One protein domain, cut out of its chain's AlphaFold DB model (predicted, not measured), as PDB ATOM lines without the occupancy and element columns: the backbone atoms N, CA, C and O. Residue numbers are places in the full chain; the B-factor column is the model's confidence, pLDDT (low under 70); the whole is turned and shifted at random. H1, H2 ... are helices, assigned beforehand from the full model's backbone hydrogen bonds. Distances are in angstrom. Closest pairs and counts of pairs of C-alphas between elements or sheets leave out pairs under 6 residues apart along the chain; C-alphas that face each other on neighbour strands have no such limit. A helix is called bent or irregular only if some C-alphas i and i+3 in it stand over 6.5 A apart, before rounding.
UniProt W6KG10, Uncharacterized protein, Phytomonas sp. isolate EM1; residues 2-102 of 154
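What this domain is: This is residues 2 to 102 of the 154 residues of an uncharacterized protein of Phytomonas sp. isolate EM1 (UniProt W6KG10). A helical hairpin, H2 and H3 side by side, makes one end of the domain, and H4 lies toward the other end, near the beginning of H2, with the short turn H1 close by it. The long unnamed stretch of residues 10 to 34 swings out beyond the last residues of H4, as far as Ile 20, before it comes back to H2, and residues 67 to 81 lead from the end of H3 over to H4. The printed part has 101 residues with four named helices in the order H1, H2, H3, H4 and no named strand; the class is all helix, though under half of the residues, 44 of 101, are in named elements. The whole is compact, with a radius of gyration of the C-alphas of 14.2 A, and it spans 46 by 31 by 26 A.

Where its parts are: H1 is residues 6 to 9, beginning at C-alpha 6 at (44.917, 22.768, -22.579). It is neither bent nor irregular, but only just: C-alphas 6 and 9 are 6.3 A apart. H2 is residues 35 to 46, 15.8 A from first to last C-alpha. H3, the longest, is residues 51 to 66 and measures 22.7 A, from C-alpha 51 at (55.734, 38.686, -6.522). H4 is residues 82 to 93, 16.6 A long, and ends at C-alpha 93 at (44.512, 8.372, -17.976).

How they stand to each other: H1 is close to H4 but not clearly touching it; their closest C-alphas, those of Tyr 7 and Val 89, are 7.4 A apart. H1 is apart from H2 and from H3. H2 and H3 form a hairpin: they touch and run opposite ways at a shallow tilt of 20 degrees, and their closest C-alphas, those of Arg 37 and Leu 61, are 5.2 A apart. H2 and H4 are close but not clearly touching, at a shallow tilt of 28 degrees, opposite ways; their closest C-alphas, those of Asp 36 and Val 85, are 6.9 A apart. H3 and H4 are apart. In H2 and H3 every O i to N i+4 pair is within hydrogen-bond range, in H4 6 of 8 are, and H1 is too short for such a pair.

The domain as a whole: The two C-alphas farthest apart, those of Ile 20 and Ile 51, are 46.3 A from each other. The printed part has no cut. The link from H2 to H3 is tight, with 4 residues; those from H1 to H2, with 25 residues, and from H3 to H4, with 15, are long. The mean pLDDT of the printed part is 73.2, and residues 2 to 30, 82 to 96 and 101 are under 70.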
ATOM      1  N   ASP A   2      37.285  32.232 -26.076       31.08
ATOM      2  CA  ASP A   2      37.085  30.944 -25.415       31.08
ATOM      3  C   ASP A   2      38.453  30.330 -25.130       31.08
ATOM      4  O   ASP A   2      39.177  29.907 -26.034       31.08
ATOM      5  N   ILE A   3      38.845  30.355 -23.858       37.28
ATOM      6  CA  ILE A   3      40.062  29.712 -23.375       37.28
ATOM      7  C   ILE A   3      39.778  28.214 -23.415       37.28
ATOM      8  O   ILE A   3      39.334  27.624 -22.436       37.28
ATOM      9  N   THR A   4      39.960  27.599 -24.587       31.89
ATOM     10  CA  THR A   4      39.933  26.138 -24.704       31.89
ATOM     11  C   THR A   4      40.944  25.570 -23.711       31.89
ATOM     12  O   THR A   4      42.133  25.890 -23.821       31.89
ATOM     13  N   PRO A   5      40.514  24.738 -22.755       44.62
ATOM     14  CA  PRO A   5      41.424  24.168 -21.782       44.62
ATOM     15  C   PRO A   5      42.520  23.348 -22.464       44.62
ATOM     16  O   PRO A   5      42.256  22.625 -23.428       44.62
ATOM     17  N   HIS A   6      43.755  23.424 -21.962       41.81
ATOM     18  CA  HIS A   6      44.917  22.768 -22.579       41.81
ATOM     19  C   HIS A   6      44.753  21.246 -22.771       41.81
ATOM     20  O   HIS A   6      45.380  20.673 -23.662       41.81
ATOM     21  N   TYR A   7      43.865  20.602 -22.007       41.09
ATOM     22  CA  TYR A   7      43.556  19.175 -22.118       41.09
ATOM     23  C   TYR A   7      42.704  18.787 -23.342       41.09
ATOM     24  O   TYR A   7      42.599  17.603 -23.651       41.09
ATOM     25  N   TYR A   8      42.129  19.743 -24.083       34.38
ATOM     26  CA  TYR A   8      41.333  19.447 -25.285       34.38
ATOM     27  C   TYR A   8      42.168  19.176 -26.550       34.38
ATOM     28  O   TYR A   8      41.619  18.757 -27.564       34.38
ATOM     29  N   LYS A   9      43.494  19.392 -26.526       40.06
ATOM     30  CA  LYS A   9      44.406  19.170 -27.677       40.06
ATOM     31  C   LYS A   9      45.431  18.058 -27.413       40.06
ATOM     32  O   LYS A   9      46.610  18.179 -27.769       40.06
ATOM     33  N   VAL A  10      44.993  17.002 -26.741       44.81
ATOM     34  CA  VAL A  10      45.802  15.845 -26.333       44.81
ATOM     35  C   VAL A  10      45.706  14.778 -27.431       44.81
ATOM     36  O   VAL A  10      44.613  14.522 -27.923       44.81
ATOM     37  N   LYS A  11      46.832  14.173 -27.844       44.19
ATOM     38  CA  LYS A  11      46.822  12.990 -28.734       44.19
ATOM     39  C   LYS A  11      45.941  11.894 -28.106       44.19
ATOM     40  O   LYS A  11      46.004  11.681 -26.895       44.19
ATOM     41  N   ASP A  12      45.156  11.177 -28.905       48.28
ATOM     42  CA  ASP A  12      44.239  10.150 -28.383       48.28
ATOM     43  C   ASP A  12      44.969   9.037 -27.613       48.28
ATOM     44  O   ASP A  12      44.479   8.587 -26.577       48.28
ATOM     45  N   ILE A  13      46.186   8.678 -28.038       50.25
ATOM     46  CA  ILE A  13      47.038   7.685 -27.370       50.25
ATOM     47  C   ILE A  13      48.373   8.346 -26.982       50.25
ATOM     48  O   ILE A  13      49.117   8.768 -27.873       50.25
ATOM     49  N   PRO A  14      48.678   8.476 -25.680       52.50
ATOM     50  CA  PRO A  14      49.909   9.108 -25.215       52.50
ATOM     51  C   PRO A  14      51.118   8.153 -25.241       52.50
ATOM     52  O   PRO A  14      50.958   6.949 -25.052       52.50
ATOM     53  N   GLU A  15      52.329   8.673 -25.461       53.53
ATOM     54  CA  GLU A  15      53.541   7.868 -25.738       53.53
ATOM     55  C   GLU A  15      54.082   7.135 -24.494       53.53
ATOM     56  O   GLU A  15      54.754   6.113 -24.627       53.53
ATOM     57  N   SER A  16      53.757   7.601 -23.280       55.78
ATOM     58  CA  SER A  16      54.156   6.933 -22.028       55.78
ATOM     59  C   SER A  16      53.198   5.846 -21.540       55.78
ATOM     60  O   SER A  16      53.433   5.245 -20.485       55.78
ATOM     61  N   LEU A  17      52.112   5.594 -22.268       62.34
ATOM     62  CA  LEU A  17      51.199   4.492 -21.999       62.34
ATOM     63  C   LEU A  17      51.586   3.313 -22.877       62.34
ATOM     64  O   LEU A  17      51.653   3.421 -24.098       62.34
ATOM     65  N   ASN A  18      51.816   2.165 -22.249       64.56
ATOM     66  CA  ASN A  18      51.980   0.925 -22.978       64.56
ATOM     67  C   ASN A  18      50.667   0.640 -23.734       64.56
ATOM     68  O   ASN A  18      49.633   0.446 -23.089       64.56
ATOM     69  N   PRO A  19      50.675   0.595 -25.077       63.56
ATOM     70  CA  PRO A  19      49.452   0.449 -25.866       63.56
ATOM     71  C   PRO A  19      48.788  -0.925 -25.695       63.56
ATOM     72  O   PRO A  19      47.620  -1.084 -26.027       63.56
ATOM     73  N   ILE A  20      49.521  -1.916 -25.180       65.69
ATOM     74  CA  ILE A  20      49.038  -3.285 -24.968       65.69
ATOM     75  C   ILE A  20      48.493  -3.456 -23.554       65.69
ATOM     76  O   ILE A  20      47.475  -4.115 -23.362       65.69
ATOM     77  N   THR A  21      49.166  -2.885 -22.553       65.38
ATOM     78  CA  THR A  21      48.765  -3.056 -21.148       65.38
ATOM     79  C   THR A  21      47.921  -1.902 -20.617       65.38
ATOM     80  O   THR A  21      47.314  -2.042 -19.560       65.38
ATOM     81  N   GLY A  22      47.860  -0.771 -21.329       63.44
ATOM     82  CA  GLY A  22      47.154   0.442 -20.904       63.44
ATOM     83  C   GLY A  22      47.758   1.101 -19.660       63.44
ATOM     84  O   GLY A  22      47.144   1.988 -19.072       63.44
ATOM     85  N   ARG A  23      48.945   0.659 -19.229       65.50
ATOM     86  CA  ARG A  23      49.636   1.122 -18.019       65.50
ATOM     87  C   ARG A  23      50.789   2.043 -18.388       65.50
ATOM     88  O   ARG A  23      51.373   1.920 -19.463       65.50
ATOM     89  N   SER A  24      51.112   2.986 -17.504       64.25
ATOM     90  CA  SER A  24      52.267   3.858 -17.733       64.25
ATOM     91  C   SER A  24      53.568   3.059 -17.644       64.25
ATOM     92  O   SER A  24      53.719   2.230 -16.752       64.25
ATOM     93  N   ILE A  25      54.522   3.367 -18.523       62.34
ATOM     94  CA  ILE A  25      55.887   2.812 -18.501       62.34
ATOM     95  C   ILE A  25      56.696   3.242 -17.263       62.34
ATOM     96  O   ILE A  25      57.740   2.662 -16.968       62.34
ATOM     97  N   TYR A  26      56.225   4.255 -16.531       57.75
ATOM     98  CA  TYR A  26      56.853   4.759 -15.313       57.75
ATOM     99  C   TYR A  26      56.225   4.107 -14.078       57.75
ATOM    100  O   TYR A  26      55.389   4.701 -13.392       57.75
ATOM    101  N   TYR A  27      56.631   2.870 -13.790       56.94
ATOM    102  CA  TYR A  27      56.285   2.188 -12.543       56.94
ATOM    103  C   TYR A  27      56.909   2.939 -11.348       56.94
ATOM    104  O   TYR A  27      58.066   3.352 -11.401       56.94
ATOM    105  N   GLY A  28      56.147   3.156 -10.270       54.00
ATOM    106  CA  GLY A  28      56.680   3.664  -8.993       54.00
ATOM    107  C   GLY A  28      56.571   5.172  -8.714       54.00
ATOM    108  O   GLY A  28      56.572   5.552  -7.549       54.00
ATOM    109  N   ILE A  29      56.383   6.049  -9.710       60.06
ATOM    110  CA  ILE A  29      56.190   7.498  -9.466       60.06
ATOM    111  C   ILE A  29      54.754   7.887  -9.817       60.06
ATOM    112  O   ILE A  29      54.453   8.212 -10.966       60.06
ATOM    113  N   ARG A  30      53.860   7.877  -8.819       65.25
ATOM    114  CA  ARG A  30      52.498   8.399  -9.002       65.25
ATOM    115  C   ARG A  30      52.521   9.927  -8.904       65.25
ATOM    116  O   ARG A  30      52.790  10.443  -7.811       65.25
ATOM    117  N   PRO A  31      52.232  10.665  -9.991       72.19
ATOM    118  CA  PRO A  31      52.101  12.108  -9.888       72.19
ATOM    119  C   PRO A  31      50.920  12.417  -8.979       72.19
ATOM    120  O   PRO A  31      49.937  11.671  -8.933       72.19
ATOM    121  N   TRP A  32      51.017  13.510  -8.252       81.19
ATOM    122  CA  TRP A  32      49.858  14.061  -7.585       81.19
ATOM    123  C   TRP A  32      49.070  14.942  -8.554       81.19
ATOM    124  O   TRP A  32      49.622  15.591  -9.437       81.19
ATOM    125  N   ARG A  33      47.752  14.956  -8.384       79.75
ATOM    126  CA  ARG A  33      46.787  15.697  -9.204       79.75
ATOM    127  C   ARG A  33      47.093  17.176  -9.416       79.75
ATOM    128  O   ARG A  33      46.740  17.723 -10.451       79.75
ATOM    129  N   CYS A  34      47.752  17.812  -8.455       86.06
ATOM    130  CA  CYS A  34      48.121  19.222  -8.540       86.06
ATOM    131  C   CYS A  34      49.628  19.431  -8.742       86.06
ATOM    132  O   CYS A  34      50.106  20.550  -8.550       86.06
ATOM    133  N   ASP A  35      50.372  18.389  -9.131       84.88
ATOM    134  CA  ASP A  35      51.808  18.493  -9.402       84.88
ATOM    135  C   ASP A  35      52.101  19.541 -10.480       84.88
ATOM    136  O   ASP A  35      53.050  20.295 -10.311       84.88
ATOM    137  N   ASP A  36      51.282  19.676 -11.529       84.12
ATOM    138  CA  ASP A  36      51.468  20.720 -12.547       84.12
ATOM    139  C   ASP A  36      51.395  22.110 -11.920       84.12
ATOM    140  O   ASP A  36      52.221  22.975 -12.185       84.12
ATOM    141  N   ARG A  37      50.420  22.343 -11.034       87.31
ATOM    142  CA  ARG A  37      50.287  23.632 -10.340       87.31
ATOM    143  C   ARG A  37      51.470  23.885  -9.418       87.31
ATOM    144  O   ARG A  37      51.928  25.019  -9.311       87.31
ATOM    145  N   PHE A  38      51.975  22.832  -8.783       89.25
ATOM    146  CA  PHE A  38      53.167  22.911  -7.957       89.25
ATOM    147  C   PHE A  38      54.414  23.206  -8.793       89.25
ATOM    148  O   PHE A  38      55.180  24.096  -8.436       89.25
ATOM    149  N   GLN A  39      54.600  22.524  -9.923       88.50
ATOM    150  CA  GLN A  39      55.724  22.741 -10.828       88.50
ATOM    151  C   GLN A  39      55.680  24.122 -11.479       88.50
ATOM    152  O   GLN A  39      56.722  24.759 -11.601       88.50
ATOM    153  N   ASP A  40      54.502  24.605 -11.866       89.50
ATOM    154  CA  ASP A  40      54.325  25.934 -12.450       89.50
ATOM    155  C   ASP A  40      54.696  27.032 -11.442       89.50
ATOM    156  O   ASP A  40      55.486  27.928 -11.746       89.50
ATOM    157  N   TRP A  41      54.220  26.900 -10.198       93.12
ATOM    158  CA  TRP A  41      54.621  27.775  -9.096       93.12
ATOM    159  C   TRP A  41      56.124  27.677  -8.795       93.12
ATOM    160  O   TRP A  41      56.796  28.701  -8.700       93.12
ATOM    161  N   LEU A  42      56.675  26.464  -8.700       92.06
ATOM    162  CA  LEU A  42      58.087  26.233  -8.387       92.06
ATOM    163  C   LEU A  42      59.007  26.819  -9.463       92.06
ATOM    164  O   LEU A  42      60.001  27.464  -9.143       92.06
ATOM    165  N   LYS A  43      58.673  26.639 -10.743       90.94
ATOM    166  CA  LYS A  43      59.423  27.238 -11.853       90.94
ATOM    167  C   LYS A  43      59.362  28.755 -11.821       90.94
ATOM    168  O   LYS A  43      60.376  29.398 -12.086       90.94
ATOM    169  N   SER A  44      58.196  29.313 -11.505       91.12
ATOM    170  CA  SER A  44      58.020  30.756 -11.357       91.12
ATOM    171  C   SER A  44      58.862  31.314 -10.204       91.12
ATOM    172  O   SER A  44      59.544  32.326 -10.365       91.12
ATOM    173  N   PHE A  45      58.913  30.588  -9.084       91.81
ATOM    174  CA  PHE A  45      59.745  30.912  -7.929       91.81
ATOM    175  C   PHE A  45      61.247  30.852  -8.250       91.81
ATOM    176  O   PHE A  45      61.961  31.825  -8.017       91.81
ATOM    177  N   ILE A  46      61.726  29.751  -8.846       93.50
ATOM    178  CA  ILE A  46      63.142  29.569  -9.229       93.50
ATOM    179  C   ILE A  46      63.587  30.627 -10.244       93.50
ATOM    180  O   ILE A  46      64.740  31.048 -10.247       93.50
ATOM    181  N   SER A  47      62.673  31.059 -11.107       92.06
ATOM    182  CA  SER A  47      62.967  32.042 -12.146       92.06
ATOM    183  C   SER A  47      62.771  33.490 -11.697       92.06
ATOM    184  O   SER A  47      62.881  34.387 -12.530       92.06
ATOM    185  N   PHE A  48      62.480  33.713 -10.411       91.50
ATOM    186  CA  PHE A  48      62.279  35.032  -9.810       91.50
ATOM    187  C   PHE A  48      61.242  35.900 -10.538       91.50
ATOM    188  O   PHE A  48      61.439  37.102 -10.717       91.50
ATOM    189  N   ASP A  49      60.113  35.308 -10.940       90.69
ATOM    190  CA  ASP A  49      58.998  36.094 -11.475       90.69
ATOM    191  C   ASP A  49      58.473  37.100 -10.449       90.69
ATOM    192  O   ASP A  49      58.662  36.949  -9.240       90.69
ATOM    193  N   GLY A  50      57.751  38.113 -10.931       91.62
ATOM    194  CA  GLY A  50      57.157  39.132 -10.074       91.62
ATOM    195  C   GLY A  50      56.315  38.536  -8.940       91.62
ATOM    196  O   GLY A  50      55.549  37.592  -9.137       91.62
ATOM    197  N   ILE A  51      56.403  39.144  -7.755       91.81
ATOM    198  CA  ILE A  51      55.734  38.686  -6.522       91.81
ATOM    199  C   ILE A  51      54.223  38.479  -6.727       91.81
ATOM    200  O   ILE A  51      53.650  37.527  -6.201       91.81
ATOM    201  N   GLY A  52      53.577  39.330  -7.532       92.56
ATOM    202  CA  GLY A  52      52.157  39.182  -7.871       92.56
ATOM    203  C   GLY A  52      51.841  37.874  -8.604       92.56
ATOM    204  O   GLY A  52      50.861  37.209  -8.271       92.56
ATOM    205  N   VAL A  53      52.701  37.462  -9.541       90.81
ATOM    206  CA  VAL A  53      52.570  36.200 -10.286       90.81
ATOM    207  C   VAL A  53      52.791  35.014  -9.354       90.81
ATOM    208  O   VAL A  53      51.973  34.096  -9.323       90.81
ATOM    209  N   GLN A  54      53.834  35.065  -8.521       90.94
ATOM    210  CA  GLN A  54      54.115  34.008  -7.547       90.94
ATOM    211  C   GLN A  54      52.947  33.807  -6.571       90.94
ATOM    212  O   GLN A  54      52.544  32.670  -6.313       90.94
ATOM    213  N   PHE A  55      52.364  34.898  -6.061       93.50
ATOM    214  CA  PHE A  55      51.217  34.840  -5.155       93.50
ATOM    215  C   PHE A  55      49.963  34.292  -5.845       93.50
ATOM    216  O   PHE A  55      49.235  33.483  -5.266       93.50
ATOM    217  N   GLN A  56      49.717  34.688  -7.097       92.75
ATOM    218  CA  GLN A  56      48.605  34.164  -7.885       92.75
ATOM    219  C   GLN A  56      48.744  32.654  -8.119       92.75
ATOM    220  O   GLN A  56      47.793  31.913  -7.867       92.75
ATOM    221  N   LEU A  57      49.926  32.185  -8.527       92.88
ATOM    222  CA  LEU A  57      50.195  30.762  -8.747       92.88
ATOM    223  C   LEU A  57      50.088  29.953  -7.452       92.88
ATOM    224  O   LEU A  57      49.480  28.883  -7.447       92.88
ATOM    225  N   LEU A  58      50.586  30.489  -6.334       93.06
ATOM    226  CA  LEU A  58      50.448  29.862  -5.020       93.06
ATOM    227  C   LEU A  58      48.975  29.741  -4.603       93.06
ATOM    228  O   LEU A  58      48.553  28.703  -4.095       93.06
ATOM    229  N   LYS A  59      48.164  30.775  -4.860       93.31
ATOM    230  CA  LYS A  59      46.717  30.748  -4.608       93.31
ATOM    231  C   LYS A  59      46.015  29.690  -5.463       93.31
ATOM    232  O   LYS A  59      45.135  28.993  -4.958       93.31
ATOM    233  N   THR A  60      46.388  29.549  -6.734       91.00
ATOM    234  CA  THR A  60      45.836  28.511  -7.619       91.00
ATOM    235  C   THR A  60      46.262  27.108  -7.178       91.00
ATOM    236  O   THR A  60      45.425  26.208  -7.141       91.00
ATOM    237  N   LEU A  61      47.516  26.924  -6.756       91.69
ATOM    238  CA  LEU A  61      47.986  25.675  -6.150       91.69
ATOM    239  C   LEU A  61      47.177  25.330  -4.893       91.69
ATOM    240  O   LEU A  61      46.693  24.207  -4.767       91.69
ATOM    241  N   TYR A  62      46.969  26.302  -4.002       91.19
ATOM    242  CA  TYR A  62      46.158  26.124  -2.799       91.19
ATOM    243  C   TYR A  62      44.731  25.691  -3.148       91.19
ATOM    244  O   TYR A  62      44.247  24.685  -2.639       91.19
ATOM    245  N   LYS A  63      44.074  26.377  -4.089       90.06
ATOM    246  CA  LYS A  63      42.749  25.964  -4.577       90.06
ATOM    247  C   LYS A  63      42.748  24.534  -5.117       90.06
ATOM    248  O   LYS A  63      41.814  23.795  -4.838       90.06
ATOM    249  N   CYS A  64      43.787  24.136  -5.850       88.56
ATOM    250  CA  CYS A  64      43.894  22.776  -6.359       88.56
ATOM    251  C   CYS A  64      43.990  21.755  -5.215       88.56
ATOM    252  O   CYS A  64      43.233  20.791  -5.216       88.56
ATOM    253  N   ILE A  65      44.827  21.994  -4.196       88.19
ATOM    254  CA  ILE A  65      44.985  21.096  -3.033       88.19
ATOM    255  C   ILE A  65      43.646  20.778  -2.362       88.19
ATOM    256  O   ILE A  65      43.380  19.617  -2.059       88.19
ATOM    257  N   TYR A  66      42.820  21.804  -2.147       88.62
ATOM    258  CA  TYR A  66      41.554  21.691  -1.416       88.62
ATOM    259  C   TYR A  66      40.337  21.427  -2.310       88.62
ATOM    260  O   TYR A  66      39.234  21.262  -1.796       88.62
ATOM    261  N   SER A  67      40.511  21.394  -3.633       84.50
ATOM    262  CA  SER A  67      39.419  21.078  -4.556       84.50
ATOM    263  C   SER A  67      39.029  19.604  -4.479       84.50
ATOM    264  O   SER A  67      39.877  18.739  -4.256       84.50
ATOM    265  N   GLU A  68      37.760  19.297  -4.730       82.88
ATOM    266  CA  GLU A  68      37.333  17.920  -4.975       82.88
ATOM    267  C   GLU A  68      37.897  17.402  -6.304       82.88
ATOM    268  O   GLU A  68      38.297  18.177  -7.179       82.88
ATOM    269  N   LYS A  69      37.954  16.076  -6.453       77.50
ATOM    270  CA  LYS A  69      38.397  15.421  -7.688       77.50
ATOM    271  C   LYS A  69      37.509  15.856  -8.858       77.50
ATOM    272  O   LYS A  69      36.296  15.699  -8.789       77.50
ATOM    273  N   GLY A  70      38.111  16.363  -9.931       74.38
ATOM    274  CA  GLY A  70      37.387  16.888 -11.093       74.38
ATOM    275  C   GLY A  70      36.955  18.354 -10.969       74.38
ATOM    276  O   GLY A  70      36.403  18.897 -11.924       74.38
ATOM    277  N   ALA A  71      37.199  19.001  -9.825       80.69
ATOM    278  CA  ALA A  71      36.945  20.424  -9.598       80.69
ATOM    279  C   ALA A  71      38.249  21.248  -9.550       80.69
ATOM    280  O   ALA A  71      38.309  22.306  -8.918       80.69
ATOM    281  N   GLU A  72      39.319  20.750 -10.174       81.69
ATOM    282  CA  GLU A  72      40.608  21.432 -10.221       81.69
ATOM    283  C   GLU A  72      40.490  22.768 -10.974       81.69
ATOM    284  O   GLU A  72      39.758  22.870 -11.964       81.69
ATOM    285  N   PRO A  73      41.242  23.806 -10.569       78.25
ATOM    286  CA  PRO A  73      41.283  25.050 -11.324       78.25
ATOM    287  C   PRO A  73      41.809  24.794 -12.743       78.25
ATOM    288  O   PRO A  73      42.865  24.184 -12.923       78.25
ATOM    289  N   VAL A  74      41.090  25.312 -13.745       74.12
ATOM    290  CA  VAL A  74      41.371  25.124 -15.184       74.12
ATOM    291  C   VAL A  74      42.215  26.272 -15.771       74.12
ATOM    292  O   VAL A  74      42.420  26.359 -16.978       74.12
ATOM    293  N   ASP A  75      42.738  27.154 -14.915       78.50
ATOM    294  CA  ASP A  75      43.535  28.322 -15.310       78.50
ATOM    295  C   ASP A  75      44.725  27.947 -16.214       78.50
ATOM    296  O   ASP A  75      45.315  26.871 -16.085       78.50
ATOM    297  N   SER A  76      45.144  28.837 -17.111       78.69
ATOM    298  CA  SER A  76      46.351  28.614 -17.920       78.69
ATOM    299  C   SER A  76      47.603  28.496 -17.045       78.69
ATOM    300  O   SER A  76      47.710  29.167 -16.018       78.69
ATOM    301  N   TYR A  77      48.562  27.674 -17.467       85.19
ATOM    302  CA  TYR A  77      49.881  27.624 -16.838       85.19
ATOM    303  C   TYR A  77      50.722  28.839 -17.240       85.19
ATOM    304  O   TYR A  77      50.592  29.342 -18.357       85.19
ATOM    305  N   HIS A  78      51.573  29.313 -16.333       87.56
ATOM    306  CA  HIS A  78      52.431  30.469 -16.574       87.56
ATOM    307  C   HIS A  78      53.730  30.091 -17.298       87.56
ATOM    308  O   HIS A  78      54.115  30.750 -18.263       87.56
ATOM    309  N   ARG A  79      54.398  29.028 -16.841       83.75
ATOM    310  CA  ARG A  79      55.702  28.563 -17.337       83.75
ATOM    311  C   ARG A  79      55.702  27.129 -17.846       83.75
ATOM    312  O   ARG A  79      56.656  26.751 -18.525       83.75
ATOM    313  N   LEU A  80      54.687  26.325 -17.530       83.81
ATOM    314  CA  LEU A  80      54.606  24.970 -18.076       83.81
ATOM    315  C   LEU A  80      54.206  24.970 -19.552       83.81
ATOM    316  O   LEU A  80      53.194  25.544 -19.955       83.81
ATOM    317  N   GLY A  81      55.019  24.283 -20.354       75.50
ATOM    318  CA  GLY A  81      54.780  24.088 -21.780       75.50
ATOM    319  C   GLY A  81      53.893  22.876 -22.078       75.50
ATOM    320  O   GLY A  81      53.631  22.028 -21.226       75.50
ATOM    321  N   ARG A  82      53.472  22.741 -23.343       67.50
ATOM    322  CA  ARG A  82      52.604  21.634 -23.792       67.50
ATOM    323  C   ARG A  82      53.205  20.254 -23.513       67.50
ATOM    324  O   ARG A  82      52.474  19.371 -23.093       67.50
ATOM    325  N   SER A  83      54.499  20.055 -23.757       67.00
ATOM    326  CA  SER A  83      55.168  18.760 -23.546       67.00
ATOM    327  C   SER A  83      55.117  18.304 -22.088       67.00
ATOM    328  O   SER A  83      54.947  17.120 -21.820       67.00
ATOM    329  N   GLU A  84      55.219  19.247 -21.155       67.94
ATOM    330  CA  GLU A  84      55.259  18.977 -19.719       67.94
ATOM    331  C   GLU A  84      53.868  18.625 -19.198       67.94
ATOM    332  O   GLU A  84      53.703  17.625 -18.512       67.94
ATOM    333  N   VAL A  85      52.849  19.374 -19.624       69.19
ATOM    334  CA  VAL A  85      51.444  19.103 -19.279       69.19
ATOM    335  C   VAL A  85      50.962  17.787 -19.893       69.19
ATOM    336  O   VAL A  85      50.207  17.044 -19.266       69.19
ATOM    337  N   MET A  86      51.407  17.463 -21.113       62.81
ATOM    338  CA  MET A  86      51.024  16.218 -21.783       62.81
ATOM    339  C   MET A  86      51.361  15.005 -20.925       62.81
ATOM    340  O   MET A  86      50.468  14.194 -20.709       62.81
ATOM    341  N   PHE A  87      52.576  14.947 -20.368       62.75
ATOM    342  CA  PHE A  87      53.054  13.876 -19.487       62.75
ATOM    343  C   PHE A  87      52.107  13.582 -18.310       62.75
ATOM    344  O   PHE A  87      51.889  12.428 -17.931       62.75
ATOM    345  N   TYR A  88      51.495  14.621 -17.747       65.50
ATOM    346  CA  TYR A  88      50.553  14.488 -16.642       65.50
ATOM    347  C   TYR A  88      49.187  13.969 -17.073       65.50
ATOM    348  O   TYR A  88      48.614  13.120 -16.385       65.50
ATOM    349  N   VAL A  89      48.696  14.388 -18.241       66.31
ATOM    350  CA  VAL A  89      47.461  13.837 -18.819       66.31
ATOM    351  C   VAL A  89      47.603  12.333 -19.072       66.31
ATOM    352  O   VAL A  89      46.670  11.573 -18.799       66.31
ATOM    353  N   GLU A  90      48.773  11.873 -19.528       65.88
ATOM    354  CA  GLU A  90      49.042  10.441 -19.748       65.88
ATOM    355  C   GLU A  90      48.927   9.650 -18.438       65.88
ATOM    356  O   GLU A  90      48.320   8.578 -18.378       65.88
ATOM    357  N   ARG A  91      49.458  10.211 -17.350       66.88
ATOM    358  CA  ARG A  91      49.432   9.581 -16.028       66.88
ATOM    359  C   ARG A  91      48.063   9.648 -15.346       66.88
ATOM    360  O   ARG A  91      47.737   8.744 -14.582       66.88
ATOM    361  N   TYR A  92      47.254  10.668 -15.629       69.06
ATOM    362  CA  TYR A  92      45.851  10.700 -15.207       69.06
ATOM    363  C   TYR A  92      45.056   9.572 -15.873       69.06
ATOM    364  O   TYR A  92      44.389   8.795 -15.190       69.06
ATOM    365  N   ARG A  93      45.192   9.423 -17.200       66.12
ATOM    366  CA  ARG A  93      44.512   8.372 -17.976       66.12
ATOM    367  C   ARG A  93      44.927   6.957 -17.567       66.12
ATOM    368  O   ARG A  93      44.110   6.051 -17.652       66.12
ATOM    369  N   SER A  94      46.159   6.767 -17.089       65.75
ATOM    370  CA  SER A  94      46.628   5.460 -16.603       65.75
ATOM    371  C   SER A  94      46.024   5.035 -15.254       65.75
ATOM    372  O   SER A  94      46.307   3.937 -14.782       65.75
ATOM    373  N   GLY A  95      45.240   5.898 -14.592       67.69
ATOM    374  CA  GLY A  95      44.694   5.644 -13.252       67.69
ATOM    375  C   GLY A  95      45.742   5.708 -12.134       67.69
ATOM    376  O   GLY A  95      45.428   5.521 -10.959       67.69
ATOM    377  N   MET A  96      46.999   6.021 -12.463       67.88
ATOM    378  CA  MET A  96      48.104   6.049 -11.508       67.88
ATOM    379  C   MET A  96      48.318   7.423 -10.859       67.88
ATOM    380  O   MET A  96      49.375   7.658 -10.287       67.88
ATOM    381  N   MET A  97      47.332   8.320 -10.861       74.25
ATOM    382  CA  MET A  97      47.448   9.642 -10.230       74.25
ATOM    383  C   MET A  97      46.979   9.640  -8.769       74.25
ATOM    384  O   MET A  97      45.869   9.198  -8.483       74.25
ATOM    385  N   ARG A  98      47.807  10.159  -7.855       76.50
ATOM    386  CA  ARG A  98      47.428  10.384  -6.451       76.50
ATOM    387  C   ARG A  98      46.428  11.529  -6.357       76.50
ATOM    388  O   ARG A  98      46.641  12.601  -6.926       76.50
ATOM    389  N   GLU A  99      45.371  11.315  -5.594       76.56
ATOM    390  CA  GLU A  99      44.342  12.303  -5.288       76.56
ATOM    391  C   GLU A  99      44.837  13.291  -4.230       76.56
ATOM    392  O   GLU A  99      44.605  14.500  -4.342       76.56
ATOM    393  N   ARG A 100      45.583  12.798  -3.232       73.75
ATOM    394  CA  ARG A 100      46.110  13.614  -2.130       73.75
ATOM    395  C   ARG A 100      47.630  13.705  -2.166       73.75
ATOM    396  O   ARG A 100      48.321  12.788  -2.600       73.75
ATOM    397  N   PHE A 101      48.150  14.820  -1.654       69.31
ATOM    398  CA  PHE A 101      49.592  15.059  -1.574       69.31
ATOM    399  C   PHE A 101      50.298  13.977  -0.733       69.31
ATOM    400  O   PHE A 101      51.325  13.431  -1.135       69.31
ATOM    401  N   TRP A 102      49.677  13.607   0.391       70.31
ATOM    402  CA  TRP A 102      50.132  12.571   1.323       70.31
ATOM    403  C   TRP A 102      49.347  11.263   1.165       70.31
ATOM    404  O   TRP A 102      48.786  10.742   2.123       70.31
TER     405      TRP A 102